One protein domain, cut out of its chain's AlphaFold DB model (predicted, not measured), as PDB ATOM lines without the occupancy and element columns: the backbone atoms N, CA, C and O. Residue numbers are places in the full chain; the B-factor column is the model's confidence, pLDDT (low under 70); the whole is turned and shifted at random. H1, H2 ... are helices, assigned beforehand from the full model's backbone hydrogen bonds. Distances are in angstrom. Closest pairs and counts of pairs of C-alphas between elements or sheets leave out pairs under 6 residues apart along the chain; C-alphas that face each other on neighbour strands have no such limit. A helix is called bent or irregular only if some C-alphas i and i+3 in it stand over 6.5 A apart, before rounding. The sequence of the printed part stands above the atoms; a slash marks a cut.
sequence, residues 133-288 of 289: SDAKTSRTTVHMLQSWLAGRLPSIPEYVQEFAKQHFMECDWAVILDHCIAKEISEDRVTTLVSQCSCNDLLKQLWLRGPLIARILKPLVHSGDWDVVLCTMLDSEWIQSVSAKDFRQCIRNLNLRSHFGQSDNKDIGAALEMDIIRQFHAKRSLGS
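AT A GLANCE: This is residues 133 to 288 of the 289 residues of an uncharacterized protein of Aphanomyces euteiches (UniProt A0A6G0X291). Short helices are stacked in successive layers along one long axis, with H1 and H2 crossed at one end and the longest helix, H11, side by side with H9 at the other. Between them come H3 and H4, side by side and opposite ways, then H5, which packs on H3, and then H6, which runs across the end of H4 at Glu 187, with H7 beside H6; the short helix H8 packs on H5, and the short helix H10 packs on H6 and H11. The printed part has 156 residues with eleven named helices, H1 to H11 in order along the chain, and no named strand: the class is all helix. It is compact, with a radius of gyration of the C-alphas of 16.1 A and spans of 52 by 37 by 22 A.

IN THESE COORDINATES: H11, residues 268 to 286, is 27.0 A from first to last C-alpha and ends at C-alpha 286, (13.681, 32.466, 88.923). H1, residues 133 to 149, is 24.4 A long and begins at C-alpha 133, (-3.838, 25.086, 52.062). H6, residues 210 to 223, is 20.7 A long and only just irregular: C-alphas 216 and 219 are 6.7 A apart. H3, residues 170 to 182, is 18.1 A long. The others are H2, residues 158 to 167; H4, 187 to 196; H5, 200 to 207; H7, 226 to 233; H8, 237 to 241; H9, 244 to 253; and H10, 256 to 260.

HOW THE PARTS SIT: H11 touches H10 with residues 268 to 273 alone, the closest C-alphas being those of Arg 257 and Gly 269, 4.0 A apart. H11 and H9 are close but not clearly touching, 6.9 A at Ile 251 and Glu 273, at a shallow tilt of 25 degrees, opposite ways. H8 only just touches H11, with 3 pairs of C-alphas within 8 A, closest at Gln 240 and Arg 284, 6.1 A. H7 is close to H11 but not clearly touching, 7.4 A at Leu 230 and Ile 276. H6, the hub, touches four helices, among them H4, about perpendicular at 82 degrees, with Glu 187 and Ile 216 closest at 5.5 A. H3 touches H5, closest at Glu 170 and Asp 201, 5.1 A. H1 touches H3 at a shallow tilt of 26 degrees, the same way, closest at Gln 146 and Ile 176, 6.9 A. H1 touches H2 at a steep tilt of 56 degrees, closest at Thr 141 and Val 160, 5.9 A. H1 and H11 are apart. Every O i to N i+4 pair is within hydrogen-bond range in the helices other than H6, which has 7 of 10.

THE WHOLE: The C-alphas farthest apart, of Ser 133 and Asn 265, are 57.1 A apart. The printed part has no cut and no long link. Residues 262 to 263 pair with 266 to 267, antiparallel. Mean pLDDT of the printed part is 84.8; residues 133 to 135, 261 to 265 and 287 to 288 are under 70.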
ATOM      1  N   SER A 133      -5.197  25.567  52.349       53.66
ATOM      2  CA  SER A 133      -3.838  25.086  52.062       53.66
ATOM      3  C   SER A 133      -3.144  24.530  53.304       53.66
ATOM      4  O   SER A 133      -2.557  23.451  53.246       53.66
ATOM      5  N   ASP A 134      -3.278  25.209  54.440       61.09
ATOM      6  CA  ASP A 134      -2.546  24.889  55.666       61.09
ATOM      7  C   ASP A 134      -3.120  23.642  56.334       61.09
ATOM      8  O   ASP A 134      -2.381  22.852  56.913       61.09
ATOM      9  N   ALA A 135      -4.424  23.399  56.177       64.12
ATOM     10  CA  ALA A 135      -5.074  22.182  56.658       64.12
ATOM     11  C   ALA A 135      -4.588  20.926  55.907       64.12
ATOM     12  O   ALA A 135      -4.340  19.883  56.518       64.12
ATOM     13  N   LYS A 136      -4.402  21.019  54.582       75.69
ATOM     14  CA  LYS A 136      -3.842  19.917  53.774       75.69
ATOM     15  C   LYS A 136      -2.373  19.664  54.112       75.69
ATOM     16  O   LYS A 136      -1.968  18.504  54.236       75.69
ATOM     17  N   THR A 137      -1.601  20.733  54.294       80.25
ATOM     18  CA  THR A 137      -0.197  20.643  54.706       80.25
ATOM     19  C   THR A 137      -0.089  20.043  56.104       80.25
ATOM     20  O   THR A 137       0.630  19.067  56.272       80.25
ATOM     21  N   SER A 138      -0.891  20.504  57.069       83.62
ATOM     22  CA  SER A 138      -0.915  19.970  58.437       83.62
ATOM     23  C   SER A 138      -1.222  18.475  58.465       83.62
ATOM     24  O   SER A 138      -0.457  17.698  59.034       83.62
ATOM     25  N   ARG A 139      -2.264  18.023  57.755       86.94
ATOM     26  CA  ARG A 139      -2.603  16.593  57.685       86.94
ATOM     27  C   ARG A 139      -1.469  15.752  57.094       86.94
ATOM     28  O   ARG A 139      -1.205  14.651  57.577       86.94
ATOM     29  N   THR A 140      -0.800  16.269  56.064       88.94
ATOM     30  CA  THR A 140       0.369  15.612  55.465       88.94
ATOM     31  C   THR A 140       1.515  15.527  56.472       88.94
ATOM     32  O   THR A 140       2.056  14.444  56.681       88.94
ATOM     33  N   THR A 141       1.826  16.624  57.164       90.50
ATOM     34  CA  THR A 141       2.859  16.691  58.210       90.50
ATOM     35  C   THR A 141       2.568  15.715  59.352       90.50
ATOM     36  O   THR A 141       3.453  14.951  59.735       90.50
ATOM     37  N   VAL A 142       1.326  15.655  59.849       90.94
ATOM     38  CA  VAL A 142       0.905  14.697  60.890       90.94
ATOM     39  C   VAL A 142       1.129  13.261  60.420       90.94
ATOM     40  O   VAL A 142       1.712  12.457  61.146       90.94
ATOM     41  N   HIS A 143       0.730  12.931  59.189       90.50
ATOM     42  CA  HIS A 143       0.922  11.589  58.638       90.50
ATOM     43  C   HIS A 143       2.407  11.233  58.462       90.50
ATOM     44  O   HIS A 143       2.809  10.093  58.710       90.50
ATOM     45  N   MET A 144       3.245  12.190  58.052       90.62
ATOM     46  CA  MET A 144       4.693  11.995  57.961       90.62
ATOM     47  C   MET A 144       5.311  11.744  59.333       90.62
ATOM     48  O   MET A 144       6.095  10.807  59.486       90.62
ATOM     49  N   LEU A 145       4.911  12.520  60.340       91.94
ATOM     50  CA  LEU A 145       5.394  12.357  61.704       91.94
ATOM     51  C   LEU A 145       4.952  11.013  62.299       91.94
ATOM     52  O   LEU A 145       5.769  10.303  62.873       91.94
ATOM     53  N   GLN A 146       3.700  10.602  62.081       92.06
ATOM     54  CA  GLN A 146       3.203   9.275  62.471       92.06
ATOM     55  C   GLN A 146       3.930   8.141  61.735       92.06
ATOM     56  O   GLN A 146       4.269   7.125  62.339       92.06
ATOM     57  N   SER A 147       4.226   8.311  60.444       90.31
ATOM     58  CA  SER A 147       4.990   7.327  59.664       90.31
ATOM     59  C   SER A 147       6.422   7.188  60.178       90.31
ATOM     60  O   SER A 147       6.937   6.072  60.269       90.31
ATOM     61  N   TRP A 148       7.053   8.303  60.551       93.88
ATOM     62  CA  TRP A 148       8.337   8.284  61.236       93.88
ATOM     63  C   TRP A 148       8.218   7.627  62.610       93.88
ATOM     64  O   TRP A 148       8.988   6.719  62.888       93.88
ATOM     65  N   LEU A 149       7.241   7.976  63.448       92.00
ATOM     66  CA  LEU A 149       7.045   7.329  64.754       92.00
ATOM     67  C   LEU A 149       6.903   5.805  64.618       92.00
ATOM     68  O   LEU A 149       7.530   5.064  65.368       92.00
ATOM     69  N   ALA A 150       6.184   5.339  63.596       89.81
ATOM     70  CA  ALA A 150       6.014   3.922  63.272       89.81
ATOM     71  C   ALA A 150       7.256   3.244  62.649       89.81
ATOM     72  O   ALA A 150       7.185   2.078  62.263       89.81
ATOM     73  N   GLY A 151       8.377   3.951  62.491       88.69
ATOM     74  CA  GLY A 151       9.624   3.405  61.948       88.69
ATOM     75  C   GLY A 151       9.677   3.257  60.430       88.69
ATOM     76  O   GLY A 151      10.637   2.695  59.912       88.69
ATOM     77  N   ARG A 152       8.692   3.788  59.696       89.31
ATOM     78  CA  ARG A 152       8.665   3.739  58.220       89.31
ATOM     79  C   ARG A 152       9.595   4.761  57.573       89.31
ATOM     80  O   ARG A 152       9.907   4.641  56.393       89.31
ATOM     81  N   LEU A 153      10.013   5.768  58.337       87.75
ATOM     82  CA  LEU A 153      10.995   6.766  57.928       87.75
ATOM     83  C   LEU A 153      12.203   6.727  58.881       87.75
ATOM     84  O   LEU A 153      12.016   6.583  60.098       87.75
ATOM     85  N   PRO A 154      13.434   6.878  58.353       86.06
ATOM     86  CA  PRO A 154      14.650   6.844  59.163       86.06
ATOM     87  C   PRO A 154      14.781   8.079  60.066       86.06
ATOM     88  O   PRO A 154      15.142   7.949  61.231       86.06
ATOM     89  N   SER A 155      14.421   9.263  59.568       88.94
ATOM     90  CA  SER A 155      14.503  10.540  60.288       88.94
ATOM     91  C   SER A 155      13.287  11.425  59.996       88.94
ATOM     92  O   SER A 155      12.582  11.213  59.005       88.94
ATOM     93  N   ILE A 156      13.027  12.403  60.872       87.06
ATOM     94  CA  ILE A 156      12.029  13.448  60.620       87.06
ATOM     95  C   ILE A 156      12.674  14.496  59.705       87.06
ATOM     96  O   ILE A 156      13.696  15.066  60.097       87.06
ATOM     97  N   PRO A 157      12.111  14.799  58.525       89.00
ATOM     98  CA  PRO A 157      12.611  15.895  57.702       89.00
ATOM     99  C   PRO A 157      12.547  17.232  58.451       89.00
ATOM    100  O   PRO A 157      11.556  17.518  59.116       89.00
ATOM    101  N   GLU A 158      13.571  18.074  58.314       88.94
ATOM    102  CA  GLU A 158      13.684  19.347  59.047       88.94
ATOM    103  C   GLU A 158      12.473  20.269  58.831       88.94
ATOM    104  O   GLU A 158      11.914  20.802  59.785       88.94
ATOM    105  N   TYR A 159      11.964  20.358  57.598       87.81
ATOM    106  CA  TYR A 159      10.769  21.155  57.300       87.81
ATOM    107  C   TYR A 159       9.506  20.657  58.025       87.81
ATOM    108  O   TYR A 159       8.624  21.456  58.325       87.81
ATOM    109  N   VAL A 160       9.401  19.353  58.315       89.31
ATOM    110  CA  VAL A 160       8.285  18.772  59.084       89.31
ATOM    111  C   VAL A 160       8.409  19.184  60.546       89.31
ATOM    112  O   VAL A 160       7.401  19.523  61.158       89.31
ATOM    113  N   GLN A 161       9.631  19.185  61.088       90.56
ATOM    114  CA  GLN A 161       9.900  19.612  62.462       90.56
ATOM    115  C   GLN A 161       9.534  21.085  62.645       90.56
ATOM    116  O   GLN A 161       8.782  21.421  63.558       90.56
ATOM    117  N   GLU A 162      10.005  21.953  61.749       88.94
ATOM    118  CA  GLU A 162       9.730  23.386  61.851       88.94
ATOM    119  C   GLU A 162       8.269  23.728  61.584       88.94
ATOM    120  O   GLU A 162       7.678  24.517  62.322       88.94
ATOM    121  N   PHE A 163       7.633  23.063  60.616       90.12
ATOM    122  CA  PHE A 163       6.198  23.225  60.410       90.12
ATOM    123  C   PHE A 163       5.404  22.796  61.649       90.12
ATOM    124  O   PHE A 163       4.491  23.505  62.070       90.12
ATOM    125  N   ALA A 164       5.745  21.653  62.252       89.88
ATOM    126  CA  ALA A 164       5.063  21.160  63.444       89.88
ATOM    127  C   ALA A 164       5.206  22.140  64.617       89.88
ATOM    128  O   ALA A 164       4.205  22.486  65.236       89.88
ATOM    129  N   LYS A 165       6.410  22.661  64.880       89.50
ATOM    130  CA  LYS A 165       6.638  23.657  65.944       89.50
ATOM    131  C   LYS A 165       5.826  24.938  65.754       89.50
ATOM    132  O   LYS A 165       5.373  25.512  66.737       89.50
ATOM    133  N   GLN A 166       5.681  25.404  64.514       88.06
ATOM    134  CA  GLN A 166       5.059  26.698  64.216       88.06
ATOM    135  C   GLN A 166       3.539  26.619  64.053       88.06
ATOM    136  O   GLN A 166       2.839  27.595  64.326       88.06
ATOM    137  N   HIS A 167       3.016  25.486  63.578       88.56
ATOM    138  CA  HIS A 167       1.630  25.405  63.120       88.56
ATOM    139  C   HIS A 167       0.767  24.380  63.848       88.56
ATOM    140  O   HIS A 167      -0.461  24.536  63.806       88.56
ATOM    141  N   PHE A 168       1.347  23.363  64.495       91.19
ATOM    142  CA  PHE A 168       0.548  22.396  65.247       91.19
ATOM    143  C   PHE A 168      -0.020  23.031  66.502       91.19
ATOM    144  O   PHE A 168       0.672  23.734  67.233       91.19
ATOM    145  N   MET A 169      -1.294  22.758  66.739       89.00
ATOM    146  CA  MET A 169      -1.999  23.174  67.940       89.00
ATOM    147  C   MET A 169      -2.000  22.043  68.969       89.00
ATOM    148  O   MET A 169      -1.631  20.899  68.689       89.00
ATOM    149  N   GLU A 170      -2.481  22.344  70.172       89.00
ATOM    150  CA  GLU A 170      -2.635  21.365  71.252       89.00
ATOM    151  C   GLU A 170      -3.374  20.084  70.820       89.00
ATOM    152  O   GLU A 170      -3.009  18.985  71.233       89.00
ATOM    153  N   CYS A 171      -4.395  20.200  69.966       89.12
ATOM    154  CA  CYS A 171      -5.152  19.050  69.468       89.12
ATOM    155  C   CYS A 171      -4.352  18.168  68.493       89.12
ATOM    156  O   CYS A 171      -4.502  16.947  68.522       89.12
ATOM    157  N   ASP A 172      -3.475  18.747  67.674       91.19
ATOM    158  CA  ASP A 172      -2.631  17.985  66.750       91.19
ATOM    159  C   ASP A 172      -1.613  17.151  67.538       91.19
ATOM    160  O   ASP A 172      -1.476  15.940  67.333       91.19
ATOM    161  N   TRP A 173      -0.960  17.783  68.519       93.25
ATOM    162  CA  TRP A 173      -0.040  17.101  69.428       93.25
ATOM    163  C   TRP A 173      -0.738  16.039  70.267       93.25
ATOM    164  O   TRP A 173      -0.178  14.963  70.470       93.25
ATOM    165  N   ALA A 174      -1.970  16.301  70.701       92.06
ATOM    166  CA  ALA A 174      -2.781  15.317  71.397       92.06
ATOM    167  C   ALA A 174      -2.947  14.033  70.571       92.06
ATOM    168  O   ALA A 174      -2.599  12.952  71.045       92.06
ATOM    169  N   VAL A 175      -3.372  14.159  69.311       91.94
ATOM    170  CA  VAL A 175      -3.561  13.021  68.395       91.94
ATOM    171  C   VAL A 175      -2.253  12.261  68.155       91.94
ATOM    172  O   VAL A 175      -2.242  11.028  68.126       91.94
ATOM    173  N   ILE A 176      -1.138  12.974  67.994       93.62
ATOM    174  CA  ILE A 176       0.186  12.369  67.794       93.62
ATOM    175  C   ILE A 176       0.626  11.580  69.030       93.62
ATOM    176  O   ILE A 176       1.079  10.441  68.911       93.62
ATOM    177  N   LEU A 177       0.490  12.156  70.220       93.19
ATOM    178  CA  LEU A 177       0.895  11.501  71.460       93.19
ATOM    179  C   LEU A 177      -0.033  10.331  71.816       93.19
ATOM    180  O   LEU A 177       0.444   9.292  72.268       93.19
ATOM    181  N   ASP A 178      -1.333  10.443  71.546       91.56
ATOM    182  CA  ASP A 178      -2.277   9.331  71.707       91.56
ATOM    183  C   ASP A 178      -1.938   8.176  70.759       91.56
ATOM    184  O   ASP A 178      -2.000   7.010  71.152       91.56
ATOM    185  N   HIS A 179      -1.468   8.476  69.544       91.25
ATOM    186  CA  HIS A 179      -0.914   7.467  68.644       91.25
ATOM    187  C   HIS A 179       0.331   6.782  69.239       91.25
ATOM    188  O   HIS A 179       0.452   5.560  69.146       91.25
ATOM    189  N   CYS A 180       1.226   7.529  69.900       92.25
ATOM    190  CA  CYS A 180       2.401   6.967  70.583       92.25
ATOM    191  C   CYS A 180       2.043   6.002  71.722       92.25
ATOM    192  O   CYS A 180       2.787   5.047  71.979       92.25
ATOM    193  N   ILE A 181       0.931   6.258  72.415       89.88
ATOM    194  CA  ILE A 181       0.392   5.373  73.454       89.88
ATOM    195  C   ILE A 181      -0.229   4.144  72.795       89.88
ATOM    196  O   ILE A 181       0.185   3.026  73.081       89.88
ATOM    197  N   ALA A 182      -1.168   4.351  71.870       90.00
ATOM    198  CA  ALA A 182      -1.953   3.286  71.250       90.00
ATOM    199  C   ALA A 182      -1.119   2.295  70.422       90.00
ATOM    200  O   ALA A 182      -1.523   1.148  70.245       90.00
ATOM    201  N   LYS A 183       0.015   2.738  69.870       89.50
ATOM    202  CA  LYS A 183       0.927   1.905  69.072       89.50
ATOM    203  C   LYS A 183       2.183   1.470  69.817       89.50
ATOM    204  O   LYS A 183       3.058   0.899  69.178       89.50
ATOM    205  N   GLU A 184       2.280   1.756  71.117       89.00
ATOM    206  CA  GLU A 184       3.446   1.403  71.941       89.00
ATOM    207  C   GLU A 184       4.776   1.817  71.286       89.00
ATOM    208  O   GLU A 184       5.738   1.057  71.219       89.00
ATOM    209  N   ILE A 185       4.823   3.046  70.761       90.62
ATOM    210  CA  ILE A 185       6.006   3.553  70.057       90.62
ATOM    211  C   ILE A 185       7.212   3.585  71.006       90.62
ATOM    212  O   ILE A 185       7.097   4.053  72.136       90.62
ATOM    213  N   SER A 186       8.375   3.138  70.530       88.31
ATOM    214  CA  SER A 186       9.624   3.102  71.307       88.31
ATOM    215  C   SER A 186       9.935   4.429  72.017       88.31
ATOM    216  O   SER A 186       9.765   5.516  71.452       88.31
ATOM    217  N   GLU A 187      10.424   4.327  73.254       86.75
ATOM    218  CA  GLU A 187      10.818   5.441  74.120       86.75
ATOM    219  C   GLU A 187      11.833   6.367  73.454       86.75
ATOM    220  O   GLU A 187      11.707   7.587  73.564       86.75
ATOM    221  N   ASP A 188      12.778   5.812  72.696       86.75
ATOM    222  CA  ASP A 188      13.818   6.576  72.004       86.75
ATOM    223  C   ASP A 188      13.216   7.522  70.963       86.75
ATOM    224  O   ASP A 188      13.625   8.680  70.847       86.75
ATOM    225  N   ARG A 189      12.188   7.070  70.232       89.00
ATOM    226  CA  ARG A 189      11.499   7.906  69.237       89.00
ATOM    227  C   ARG A 189      10.665   8.992  69.896       89.00
ATOM    228  O   ARG A 189      10.666  10.119  69.412       89.00
ATOM    229  N   VAL A 190       9.992   8.696  71.005       89.31
ATOM    230  CA  VAL A 190       9.240   9.727  71.739       89.31
ATOM    231  C   VAL A 190      10.198  10.763  72.333       89.31
ATOM    232  O   VAL A 190       9.958  11.960  72.205       89.31
ATOM    233  N   THR A 191      11.323  10.328  72.897       86.81
ATOM    234  CA  THR A 191      12.360  11.222  73.434       86.81
ATOM    235  C   THR A 191      12.971  12.087  72.329       86.81
ATOM    236  O   THR A 191      13.125  13.295  72.503       86.81
ATOM    237  N   THR A 192      13.234  11.501  71.157       88.31
ATOM    238  CA  THR A 192      13.712  12.225  69.966       88.31
ATOM    239  C   THR A 192      12.680  13.233  69.460       88.31
ATOM    240  O   THR A 192      13.042  14.336  69.063       88.31
ATOM    241  N   LEU A 193      11.387  12.900  69.501       90.50
ATOM    242  CA  LEU A 193      10.325  13.837  69.137       90.50
ATOM    243  C   LEU A 193      10.324  15.051  70.069       90.50
ATOM    244  O   LEU A 193      10.256  16.183  69.599       90.50
ATOM    245  N   VAL A 194      10.420  14.820  71.380       88.44
ATOM    246  CA  VAL A 194      10.435  15.891  72.387       88.44
ATOM    247  C   VAL A 194      11.667  16.779  72.229       88.44
ATOM    248  O   VAL A 194      11.542  17.997  72.329       88.44
ATOM    249  N   SER A 195      12.838  16.209  71.933       86.25
ATOM    250  CA  SER A 195      14.058  16.998  71.730       86.25
ATOM    251  C   SER A 195      14.045  17.787  70.418       86.25
ATOM    252  O   SER A 195      14.444  18.949  70.402       86.25
ATOM    253  N   GLN A 196      13.553  17.198  69.326       85.00
ATOM    254  CA  GLN A 196      13.573  17.823  67.999       85.00
ATOM    255  C   GLN A 196      12.412  18.788  67.759       85.00
ATOM    256  O   GLN A 196      12.580  19.767  67.040       85.00
ATOM    257  N   CYS A 197      11.245  18.541  68.360       84.75
ATOM    258  CA  CYS A 197      10.017  19.320  68.173       84.75
ATOM    259  C   CYS A 197       9.566  20.046  69.451       84.75
ATOM    260  O   CYS A 197       8.379  20.326  69.615       84.75
ATOM    261  N   SER A 198      10.505  20.345  70.356       84.94
ATOM    262  CA  SER A 198      10.255  21.094  71.591       84.94
ATOM    263  C   SER A 198       9.487  22.395  71.306       84.94
ATOM    264  O   SER A 198       9.993  23.311  70.657       84.94
ATOM    265  N   CYS A 199       8.236  22.438  71.764       88.69
ATOM    266  CA  CYS A 199       7.356  23.602  71.737       88.69
ATOM    267  C   CYS A 199       6.379  23.530  72.922       88.69
ATOM    268  O   CYS A 199       6.139  22.455  73.484       88.69
ATOM    269  N   ASN A 200       5.812  24.676  73.313       88.69
ATOM    270  CA  ASN A 200       4.954  24.773  74.497       88.69
ATOM    271  C   ASN A 200       3.729  23.851  74.425       88.69
ATOM    272  O   ASN A 200       3.423  23.177  75.410       88.69
ATOM    273  N   ASP A 201       3.079  23.772  73.263       90.50
ATOM    274  CA  ASP A 201       1.886  22.946  73.070       90.50
ATOM    275  C   ASP A 201       2.196  21.449  73.190       90.50
ATOM    276  O   ASP A 201       1.474  20.723  73.879       90.50
ATOM    277  N   LEU A 202       3.307  20.988  72.600       91.62
ATOM    278  CA  LEU A 202       3.766  19.604  72.736       91.62
ATOM    279  C   LEU A 202       4.052  19.262  74.199       91.62
ATOM    280  O   LEU A 202       3.573  18.244  74.699       91.62
ATOM    281  N   LEU A 203       4.822  20.104  74.895       90.31
ATOM    282  CA  LEU A 203       5.199  19.855  76.287       90.31
ATOM    283  C   LEU A 203       3.970  19.833  77.197       90.31
ATOM    284  O   LEU A 203       3.821  18.909  77.997       90.31
ATOM    285  N   LYS A 204       3.046  20.784  77.039       89.62
ATOM    286  CA  LYS A 204       1.768  20.793  77.765       89.62
ATOM    287  C   LYS A 204       0.997  19.491  77.539       89.62
ATOM    288  O   LYS A 204       0.578  18.848  78.500       89.62
ATOM    289  N   GLN A 205       0.839  19.072  76.285       91.31
ATOM    290  CA  GLN A 205       0.109  17.849  75.941       91.31
ATOM    291  C   GLN A 205       0.810  16.569  76.409       91.31
ATOM    292  O   GLN A 205       0.136  15.576  76.698       91.31
ATOM    293  N   LEU A 206       2.137  16.594  76.536       90.81
ATOM    294  CA  LEU A 206       2.925  15.517  77.127       90.81
ATOM    295  C   LEU A 206       2.662  15.393  78.634       90.81
ATOM    296  O   LEU A 206       2.424  14.286  79.112       90.81
ATOM    297  N   TRP A 207       2.612  16.510  79.370       88.00
ATOM    298  CA  TRP A 207       2.273  16.529  80.803       88.00
ATOM    299  C   TRP A 207       0.873  16.007  81.108       88.00
ATOM    300  O   TRP A 207       0.672  15.344  82.124       88.00
ATOM    301  N   LEU A 208      -0.077  16.204  80.196       87.44
ATOM    302  CA  LEU A 208      -1.421  15.635  80.319       87.44
ATOM    303  C   LEU A 208      -1.465  14.112  80.097       87.44
ATOM    304  O   LEU A 208      -2.447  13.470  80.467       87.44
ATOM    305  N   ARG A 209      -0.408  13.511  79.537       88.19
ATOM    306  CA  ARG A 209      -0.323  12.081  79.197       88.19
ATOM    307  C   ARG A 209       0.681  11.360  80.079       88.19
ATOM    308  O   ARG A 209       1.737  10.914  79.634       88.19
ATOM    309  N   GLY A 210       0.306  11.196  81.344       83.38
ATOM    310  CA  GLY A 210       1.197  10.650  82.362       83.38
ATOM    311  C   GLY A 210       1.913   9.332  82.035       83.38
ATOM    312  O   GLY A 210       3.118   9.251  82.294       83.38
ATOM    313  N   PRO A 211       1.261   8.343  81.392       84.00
ATOM    314  CA  PRO A 211       1.928   7.105  80.991       84.00
ATOM    315  C   PRO A 211       3.138   7.320  80.074       84.00
ATOM    316  O   PRO A 211       4.130   6.609  80.213       84.00
ATOM    317  N   LEU A 212       3.100   8.310  79.171       87.56
ATOM    318  CA  LEU A 212       4.233   8.608  78.287       87.56
ATOM    319  C   LEU A 212       5.413   9.182  79.060       87.56
ATOM    320  O   LEU A 212       6.543   8.770  78.820       87.56
ATOM    321  N   ILE A 213       5.162  10.087  80.008       88.44
ATOM    322  CA  ILE A 213       6.221  10.671  80.841       88.44
ATOM    323  C   ILE A 213       6.920   9.588  81.650       88.44
ATOM    324  O   ILE A 213       8.146   9.511  81.639       88.44
ATOM    325  N   ALA A 214       6.155   8.719  82.313       85.06
ATOM    326  CA  ALA A 214       6.732   7.608  83.059       85.06
ATOM    327  C   ALA A 214       7.571   6.698  82.147       85.06
ATOM    328  O   ALA A 214       8.658   6.275  82.536       85.06
ATOM    329  N   ARG A 215       7.103   6.447  80.916       85.62
ATOM    330  CA  ARG A 215       7.815   5.626  79.930       85.62
ATOM    331  C   ARG A 215       9.128   6.270  79.468       85.62
ATOM    332  O   ARG A 215      10.140   5.584  79.454       85.62
ATOM    333  N   ILE A 216       9.134   7.573  79.179       86.94
ATOM    334  CA  ILE A 216      10.338   8.341  78.797       86.94
ATOM    335  C   ILE A 216      11.353   8.388  79.946       86.94
ATOM    336  O   ILE A 216      12.548   8.214  79.731       86.94
ATOM    337  N   LEU A 217      10.890   8.603  81.179       85.81
ATOM    338  CA  LEU A 217      11.771   8.704  82.344       85.81
ATOM    339  C   LEU A 217      12.357   7.344  82.754       85.81
ATOM    340  O   LEU A 217      13.433   7.301  83.344       85.81
ATOM    341  N   LYS A 218      11.693   6.228  82.423       84.31
ATOM    342  CA  LYS A 218      12.122   4.872  82.802       84.31
ATOM    343  C   LYS A 218      13.571   4.546  82.426       84.31
ATOM    344  O   LYS A 218      14.324   4.197  83.336       84.31
ATOM    345  N   PRO A 219      14.003   4.660  81.160       81.06
ATOM    346  CA  PRO A 219      15.398   4.411  80.797       81.06
ATOM    347  C   PRO A 219      16.363   5.433  81.422       81.06
ATOM    348  O   PRO A 219      17.441   5.059  81.874       81.06
ATOM    349  N   LEU A 220      15.958   6.702  81.525       80.69
ATOM    350  CA  LEU A 220      16.816   7.804  81.985       80.69
ATOM    351  C   LEU A 220      17.141   7.745  83.480       80.69
ATOM    352  O   LEU A 220      18.212   8.156  83.919       80.69
ATOM    353  N   VAL A 221      16.220   7.216  84.281       80.12
ATOM    354  CA  VAL A 221      16.446   6.999  85.714       80.12
ATOM    355  C   VAL A 221      17.545   5.963  85.955       80.12
ATOM    356  O   VAL A 221      18.303   6.100  86.909       80.12
ATOM    357  N   HIS A 222      17.676   4.965  85.074       74.94
ATOM    358  CA  HIS A 222      18.732   3.956  85.173       74.94
ATOM    359  C   HIS A 222      20.078   4.462  84.637       74.94
ATOM    360  O   HIS A 222      21.115   4.005  85.109       74.94
ATOM    361  N   SER A 223      20.077   5.399  83.679       76.94
ATOM    362  CA  SER A 223      21.309   6.012  83.162       76.94
ATOM    363  C   SER A 223      21.829   7.167  84.026       76.94
ATOM    364  O   SER A 223      23.011   7.482  83.964       76.94
ATOM    365  N   GLY A 224      20.970   7.779  84.850       72.00
ATOM    366  CA  GLY A 224      21.315   8.931  85.689       72.00
ATOM    367  C   GLY A 224      21.215  10.287  84.978       72.00
ATOM    368  O   GLY A 224      21.409  11.314  85.619       72.00
ATOM    369  N   ASP A 225      20.838  10.313  83.696       73.38
ATOM    370  CA  ASP A 225      20.803  11.530  82.861       73.38
ATOM    371  C   ASP A 225      19.425  12.216  82.816       73.38
ATOM    372  O   ASP A 225      19.142  13.057  81.957       73.38
ATOM    373  N   TRP A 226      18.518  11.853  83.724       77.75
ATOM    374  CA  TRP A 226      17.137  12.331  83.689       77.75
ATOM    375  C   TRP A 226      16.999  13.834  83.965       77.75
ATOM    376  O   TRP A 226      16.035  14.428  83.487       77.75
ATOM    377  N   ASP A 227      17.954  14.466  84.655       76.50
ATOM    378  CA  ASP A 227      17.912  15.893  85.012       76.50
ATOM    379  C   ASP A 227      17.832  16.825  83.794       76.50
ATOM    380  O   ASP A 227      17.059  17.785  83.796       76.50
ATOM    381  N   VAL A 228      18.591  16.541  82.729       75.62
ATOM    382  CA  VAL A 228      18.626  17.380  81.514       75.62
ATOM    383  C   VAL A 228      17.294  17.310  80.770       75.62
ATOM    384  O   VAL A 228      16.731  18.332  80.359       75.62
ATOM    385  N   VAL A 229      16.758  16.098  80.629       74.56
ATOM    386  CA  VAL A 229      15.467  15.866  79.972       74.56
ATOM    387  C   VAL A 229      14.346  16.493  80.792       74.56
ATOM    388  O   VAL A 229      13.494  17.183  80.235       74.56
ATOM    389  N   LEU A 230      14.387  16.349  82.118       80.69
ATOM    390  CA  LEU A 230      13.417  16.975  83.007       80.69
ATOM    391  C   LEU A 230      13.473  18.495  82.957       80.69
ATOM    392  O   LEU A 230      12.423  19.118  82.837       80.69
ATOM    393  N   CYS A 231      14.660  19.102  82.947       79.25
ATOM    394  CA  CYS A 231      14.794  20.551  82.801       79.25
ATOM    395  C   CYS A 231      14.183  21.065  81.492       79.25
ATOM    396  O   CYS A 231      13.561  22.131  81.504       79.25
ATOM    397  N   THR A 232      14.330  20.302  80.403       78.12
ATOM    398  CA  THR A 232      13.745  20.610  79.086       78.12
ATOM    399  C   THR A 232      12.224  20.465  79.114       78.12
ATOM    400  O   THR A 232      11.499  21.367  78.704       78.12
ATOM    401  N   MET A 233      11.711  19.367  79.677       80.81
ATOM    402  CA  MET A 233      10.268  19.145  79.827       80.81
ATOM    403  C   MET A 233       9.615  20.165  80.765       80.81
ATOM    404  O   MET A 233       8.441  20.499  80.592       80.81
ATOM    405  N   LEU A 234      10.367  20.656  81.754       84.69
ATOM    406  CA  LEU A 234       9.953  21.683  82.705       84.69
ATOM    407  C   LEU A 234      10.069  23.113  82.154       84.69
ATOM    408  O   LEU A 234       9.693  24.055  82.848       84.69
ATOM    409  N   ASP A 235      10.583  23.301  80.936       78.81
ATOM    410  CA  ASP A 235      10.776  24.624  80.325       78.81
ATOM    411  C   ASP A 235       9.536  25.193  79.623       78.81
ATOM    412  O   ASP A 235       9.602  26.227  78.970       78.81
ATOM    413  N   SER A 236       8.381  24.547  79.779       80.62
ATOM    414  CA  SER A 236       7.133  25.020  79.185       80.62
ATOM    415  C   SER A 236       6.531  26.214  79.939       80.62
ATOM    416  O   SER A 236       6.417  26.202  81.168       80.62
ATOM    417  N   GLU A 237       6.023  27.207  79.208       82.31
ATOM    418  CA  GLU A 237       5.235  28.332  79.742       82.31
ATOM    419  C   GLU A 237       4.004  27.867  80.535       82.31
ATOM    420  O   GLU A 237       3.605  28.484  81.530       82.31
ATOM    421  N   TRP A 238       3.419  26.727  80.153       81.88
ATOM    422  CA  TRP A 238       2.314  26.121  80.895       81.88
ATOM    423  C   TRP A 238       2.705  25.822  82.350       81.88
ATOM    424  O   TRP A 238       1.918  26.020  83.272       81.88
ATOM    425  N   ILE A 239       3.949  25.415  82.590       82.88
ATOM    426  CA  ILE A 239       4.451  25.048  83.922       82.88
ATOM    427  C   ILE A 239       4.650  26.293  84.788       82.88
ATOM    428  O   ILE A 239       4.452  26.266  86.006       82.88
ATOM    429  N   GLN A 240       4.982  27.417  84.157       81.56
ATOM    430  CA  GLN A 240       5.094  28.705  84.832       81.56
ATOM    431  C   GLN A 240       3.721  29.281  85.208       81.56
ATOM    432  O   GLN A 240       3.600  29.948  86.238       81.56
ATOM    433  N   SER A 241       2.677  28.986  84.427       83.94
ATOM    434  CA  SER A 241       1.320  29.519  84.620       83.94
ATOM    435  C   SER A 241       0.400  28.626  85.462       83.94
ATOM    436  O   SER A 241      -0.392  29.146  86.248       83.94
ATOM    437  N   VAL A 242       0.526  27.295  85.387       86.31
ATOM    438  CA  VAL A 242      -0.321  26.330  86.122       86.31
ATOM    439  C   VAL A 242      -0.268  26.567  87.631       86.31
ATOM    440  O   VAL A 242       0.763  26.973  88.152       86.31
ATOM    441  N   SER A 243      -1.329  26.320  88.399       87.81
ATOM    442  CA  SER A 243      -1.226  26.455  89.858       87.81
ATOM    443  C   SER A 243      -0.344  25.345  90.458       87.81
ATOM    444  O   SER A 243      -0.295  24.223  89.953       87.81
ATOM    445  N   ALA A 244       0.334  25.608  91.582       87.75
ATOM    446  CA  ALA A 244       1.116  24.570  92.271       87.75
ATOM    447  C   ALA A 244       0.252  23.378  92.726       87.75
ATOM    448  O   ALA A 244       0.748  22.258  92.850       87.75
ATOM    449  N   LYS A 245      -1.044  23.609  92.974       88.94
ATOM    450  CA  LYS A 245      -2.007  22.561  93.325       88.94
ATOM    451  C   LYS A 245      -2.269  21.642  92.132       88.94
ATOM    452  O   LYS A 245      -2.188  20.426  92.289       88.94
ATOM    453  N   ASP A 246      -2.527  22.218  90.963       87.44
ATOM    454  CA  ASP A 246      -2.849  21.455  89.753       87.44
ATOM    455  C   ASP A 246      -1.613  20.743  89.209       87.44
ATOM    456  O   ASP A 246      -1.702  19.583  88.816       87.44
ATOM    457  N   PHE A 247      -0.433  21.367  89.305       88.44
ATOM    458  CA  PHE A 247       0.828  20.702  88.974       88.44
ATOM    459  C   PHE A 247       1.059  19.468  89.851       88.44
ATOM    460  O   PHE A 247       1.320  18.386  89.339       88.44
ATOM    461  N   ARG A 248       0.873  19.574  91.174       87.50
ATOM    462  CA  ARG A 248       0.974  18.406  92.068       87.50
ATOM    463  C   ARG A 248      -0.050  17.325  91.733       87.50
ATOM    464  O   ARG A 248       0.263  16.146  91.859       87.50
ATOM    465  N   GLN A 249      -1.259  17.702  91.318       87.31
ATOM    466  CA  GLN A 249      -2.246  16.725  90.861       87.31
ATOM    467  C   GLN A 249      -1.793  16.037  89.567       87.31
ATOM    468  O   GLN A 249      -1.904  14.819  89.470       87.31
ATOM    469  N   CYS A 250      -1.222  16.788  88.622       87.62
ATOM    470  CA  CYS A 250      -0.616  16.250  87.407       87.62
ATOM    471  C   CYS A 250       0.473  15.223  87.742       87.62
ATOM    472  O   CYS A 250       0.422  14.105  87.244       87.62
ATOM    473  N   ILE A 251       1.389  15.560  88.657       88.94
ATOM    474  CA  ILE A 251       2.454  14.662  89.120       88.94
ATOM    475  C   ILE A 251       1.897  13.383  89.757       88.94
ATOM    476  O   ILE A 251       2.367  12.289  89.454       88.94
ATOM    477  N   ARG A 252       0.855  13.480  90.589       86.31
ATOM    478  CA  ARG A 252       0.198  12.293  91.165       86.31
ATOM    479  C   ARG A 252      -0.430  11.405  90.099       86.31
ATOM    480  O   ARG A 252      -0.335  10.187  90.198       86.31
ATOM    481  N   ASN A 253      -1.029  12.008  89.074       86.62
ATOM    482  CA  ASN A 253      -1.624  11.279  87.957       86.62
ATOM    483  C   ASN A 253      -0.571  10.554  87.099       86.62
ATOM    484  O   ASN A 253      -0.923   9.600  86.410       86.62
ATOM    485  N   LEU A 254       0.709  10.951  87.159       84.56
ATOM    486  CA  LEU A 254       1.805  10.199  86.530       84.56
ATOM    487  C   LEU A 254       2.045   8.841  87.194       84.56
ATOM    488  O   LEU A 254       2.673   7.983  86.588       84.56
ATOM    489  N   ASN A 255       1.608   8.668  88.448       85.50
ATOM    490  CA  ASN A 255       1.779   7.451  89.238       85.50
ATOM    491  C   ASN A 255       3.224   6.901  89.226       85.50
ATOM    492  O   ASN A 255       3.463   5.702  89.098       85.50
ATOM    493  N   LEU A 256       4.226   7.782  89.358       85.62
ATOM    494  CA  LEU A 256       5.648   7.410  89.247       85.62
ATOM    495  C   LEU A 256       6.045   6.289  90.224       85.62
ATOM    496  O   LEU A 256       6.850   5.424  89.899       85.62
ATOM    497  N   ARG A 257       5.425   6.234  91.404       86.31
ATOM    498  CA  ARG A 257       5.680   5.176  92.392       86.31
ATOM    499  C   ARG A 257       5.325   3.784  91.873       86.31
ATOM    500  O   ARG A 257       6.082   2.847  92.109       86.31
ATOM    501  N   SER A 258       4.228   3.638  91.123       84.19
ATOM    502  CA  SER A 258       3.876   2.342  90.530       84.19
ATOM    503  C   SER A 258       4.770   1.977  89.347       84.19
ATOM    504  O   SER A 258       4.975   0.798  89.085       84.19
ATOM    505  N   HIS A 259       5.283   2.970  88.616       82.06
ATOM    506  CA  HIS A 259       6.084   2.740  87.412       82.06
ATOM    507  C   HIS A 259       7.555   2.404  87.692       82.06
ATOM    508  O   HIS A 259       8.159   1.675  86.904       82.06
ATOM    509  N   PHE A 260       8.121   2.921  88.785       79.56
ATOM    510  CA  PHE A 260       9.553   2.805  89.093       79.56
ATOM    511  C   PHE A 260       9.868   1.888  90.282       79.56
ATOM    512  O   PHE A 260      11.014   1.474  90.429       79.56
ATOM    513  N   GLY A 261       8.864   1.509  91.083       69.38
ATOM    514  CA  GLY A 261       9.025   0.551  92.178       69.38
ATOM    515  C   GLY A 261      10.069   0.963  93.225       69.38
ATOM    516  O   GLY A 261      10.472   2.123  93.329       69.38
ATOM    517  N   GLN A 262      10.492  -0.014  94.029       68.25
ATOM    518  CA  GLN A 262      11.593   0.135  94.980       68.25
ATOM    519  C   GLN A 262      12.842  -0.546  94.411       68.25
ATOM    520  O   GLN A 262      12.793  -1.731  94.089       68.25
ATOM    521  N   SER A 263      13.956   0.184  94.324       64.19
ATOM    522  CA  SER A 263      15.289  -0.397  94.105       64.19
ATOM    523  C   SER A 263      16.106  -0.166  95.365       64.19
ATOM    524  O   SER A 263      16.117   0.946  95.890       64.19
ATOM    525  N   ASP A 264      16.766  -1.202  95.876       63.34
ATOM    526  CA  ASP A 264      17.661  -1.111  97.040       63.34
ATOM    527  C   ASP A 264      17.041  -0.404  98.266       63.34
ATOM    528  O   ASP A 264      17.659   0.466  98.883       63.34
ATOM    529  N   ASN A 265      15.788  -0.739  98.612       59.94
ATOM    530  CA  ASN A 265      15.006  -0.100  99.689       59.94
ATOM    531  C   ASN A 265      14.779   1.420  99.533       59.94
ATOM    532  O   ASN A 265      14.324   2.078 100.473       59.94
ATOM    533  N   LYS A 266      15.051   1.996  98.359       76.12
ATOM    534  CA  LYS A 266      14.706   3.379  98.022       76.12
ATOM    535  C   LYS A 266      13.528   3.393  97.056       76.12
ATOM    536  O   LYS A 266      13.541   2.747  96.011       76.12
ATOM    537  N   ASP A 267      12.502   4.157  97.417       84.50
ATOM    538  CA  ASP A 267      11.371   4.456  96.538       84.50
ATOM    539  C   ASP A 267      11.826   5.484  95.491       84.50
ATOM    540  O   ASP A 267      11.817   6.696  95.734       84.50
ATOM    541  N   ILE A 268      12.299   4.985  94.341       84.62
ATOM    542  CA  ILE A 268      12.798   5.825  93.246       84.62
ATOM    543  C   ILE A 268      11.677   6.712  92.708       84.62
ATOM    544  O   ILE A 268      11.901   7.889  92.428       84.62
ATOM    545  N   GLY A 269      10.458   6.177  92.610       85.88
ATOM    546  CA  GLY A 269       9.304   6.936  92.143       85.88
ATOM    547  C   GLY A 269       8.998   8.132  93.043       85.88
ATOM    548  O   GLY A 269       8.741   9.221  92.534       85.88
ATOM    549  N   ALA A 270       9.083   7.969  94.366       86.69
ATOM    550  CA  ALA A 270       8.914   9.071  95.313       86.69
ATOM    551  C   ALA A 270      10.067  10.087  95.261       86.69
ATOM    552  O   ALA A 270       9.818  11.286  95.393       86.69
ATOM    553  N   ALA A 271      11.312   9.640  95.066       86.44
ATOM    554  CA  ALA A 271      12.452  10.542  94.892       86.44
ATOM    555  C   ALA A 271      12.288  11.405  93.630       86.44
ATOM    556  O   ALA A 271      12.364  12.631  93.709       86.44
ATOM    557  N   LEU A 272      11.940  10.776  92.505       87.12
ATOM    558  CA  LEU A 272      11.669  11.446  91.236       87.12
ATOM    559  C   LEU A 272      10.503  12.436  91.365       87.12
ATOM    560  O   LEU A 272      10.616  13.582  90.948       87.12
ATOM    561  N   GLU A 273       9.406  12.037  92.016       89.19
ATOM    562  CA  GLU A 273       8.269  12.920  92.314       89.19
ATOM    563  C   GLU A 273       8.719  14.198  93.042       89.19
ATOM    564  O   GLU A 273       8.357  15.316  92.664       89.19
ATOM    565  N   MET A 274       9.541  14.033  94.082       88.25
ATOM    566  CA  MET A 274      10.044  15.136  94.897       88.25
ATOM    567  C   MET A 274      11.004  16.045  94.132       88.25
ATOM    568  O   MET A 274      10.935  17.266  94.303       88.25
ATOM    569  N   ASP A 275      11.865  15.486  93.289       87.75
ATOM    570  CA  ASP A 275      12.817  16.274  92.510       87.75
ATOM    571  C   ASP A 275      12.132  17.058  91.389       87.75
ATOM    572  O   ASP A 275      12.415  18.248  91.228       87.75
ATOM    573  N   ILE A 276      11.126  16.483  90.721       89.50
ATOM    574  CA  ILE A 276      10.287  17.220  89.761       89.50
ATOM    575  C   ILE A 276       9.612  18.415  90.447       89.50
ATOM    576  O   ILE A 276       9.626  19.537  89.935       89.50
ATOM    577  N   ILE A 277       9.047  18.203  91.641       89.44
ATOM    578  CA  ILE A 277       8.402  19.269  92.421       89.44
ATOM    579  C   ILE A 277       9.417  20.337  92.856       89.44
ATOM    580  O   ILE A 277       9.104  21.532  92.824       89.44
ATOM    581  N   ARG A 278      10.631  19.945  93.258       88.94
ATOM    582  CA  ARG A 278      11.702  20.897  93.594       88.94
ATOM    583  C   ARG A 278      12.086  21.750  92.393       88.94
ATOM    584  O   ARG A 278      12.116  22.972  92.530       88.94
ATOM    585  N   GLN A 279      12.337  21.135  91.239       87.81
ATOM    586  CA  GLN A 279      12.717  21.853  90.020       87.81
ATOM    587  C   GLN A 279      11.605  22.804  89.557       87.81
ATOM    588  O   GLN A 279      11.882  23.956  89.220       87.81
ATOM    589  N   PHE A 280      10.340  22.384  89.649       88.88
ATOM    590  CA  PHE A 280       9.178  23.243  89.401       88.88
ATOM    591  C   PHE A 280       9.183  24.515  90.264       88.88
ATOM    592  O   PHE A 280       9.023  25.629  89.758       88.88
ATOM    593  N   HIS A 281       9.393  24.373  91.576       87.56
ATOM    594  CA  HIS A 281       9.444  25.520  92.482       87.56
ATOM    595  C   HIS A 281      10.681  26.399  92.244       87.56
ATOM    596  O   HIS A 281      10.569  27.626  92.300       87.56
ATOM    597  N   ALA A 282      11.830  25.796  91.926       86.12
ATOM    598  CA  ALA A 282      13.050  26.523  91.588       86.12
ATOM    599  C   ALA A 282      12.852  27.403  90.343       86.12
ATOM    600  O   ALA A 282      13.106  28.608  90.408       86.12
ATOM    601  N   LYS A 283      12.300  26.857  89.249       82.56
ATOM    602  CA  LYS A 283      12.042  27.620  88.014       82.56
ATOM    603  C   LYS A 283      11.078  28.788  88.225       82.56
ATOM    604  O   LYS A 283      11.342  29.887  87.745       82.56
ATOM    605  N   ARG A 284      10.011  28.616  89.012       82.19
ATOM    606  CA  ARG A 284       9.095  29.732  89.325       82.19
ATOM    607  C   ARG A 284       9.732  30.838  90.152       82.19
ATOM    608  O   ARG A 284       9.377  31.998  89.984       82.19
ATOM    609  N   SER A 285      10.649  30.491  91.053       79.44
ATOM    610  CA  SER A 285      11.360  31.499  91.845       79.44
ATOM    611  C   SER A 285      12.319  32.345  90.999       79.44
ATOM    612  O   SER A 285      12.557  33.504  91.332       79.44
ATOM    613  N   LEU A 286      12.823  31.784  89.892       72.38
ATOM    614  CA  LEU A 286      13.681  32.466  88.923       72.38
ATOM    615  C   LEU A 286      12.881  33.369  87.975       72.38
ATOM    616  O   LEU A 286      13.305  34.491  87.739       72.38
ATOM    617  N   GLY A 287      11.714  32.925  87.494       59.59
ATOM    618  CA  GLY A 287      10.848  33.716  86.602       59.59
ATOM    619  C   GLY A 287      10.046  34.839  87.280       59.59
ATOM    620  O   GLY A 287       9.308  35.550  86.609       59.59
ATOM    621  N   SER A 288      10.151  34.992  88.604       55.56
ATOM    622  CA  SER A 288       9.482  36.051  89.381       55.56
ATOM    623  C   SER A 288      10.409  37.235  89.721       55.56
ATOM    624  O   SER A 288      10.042  38.064  90.559       55.56
TER     625      SER A 288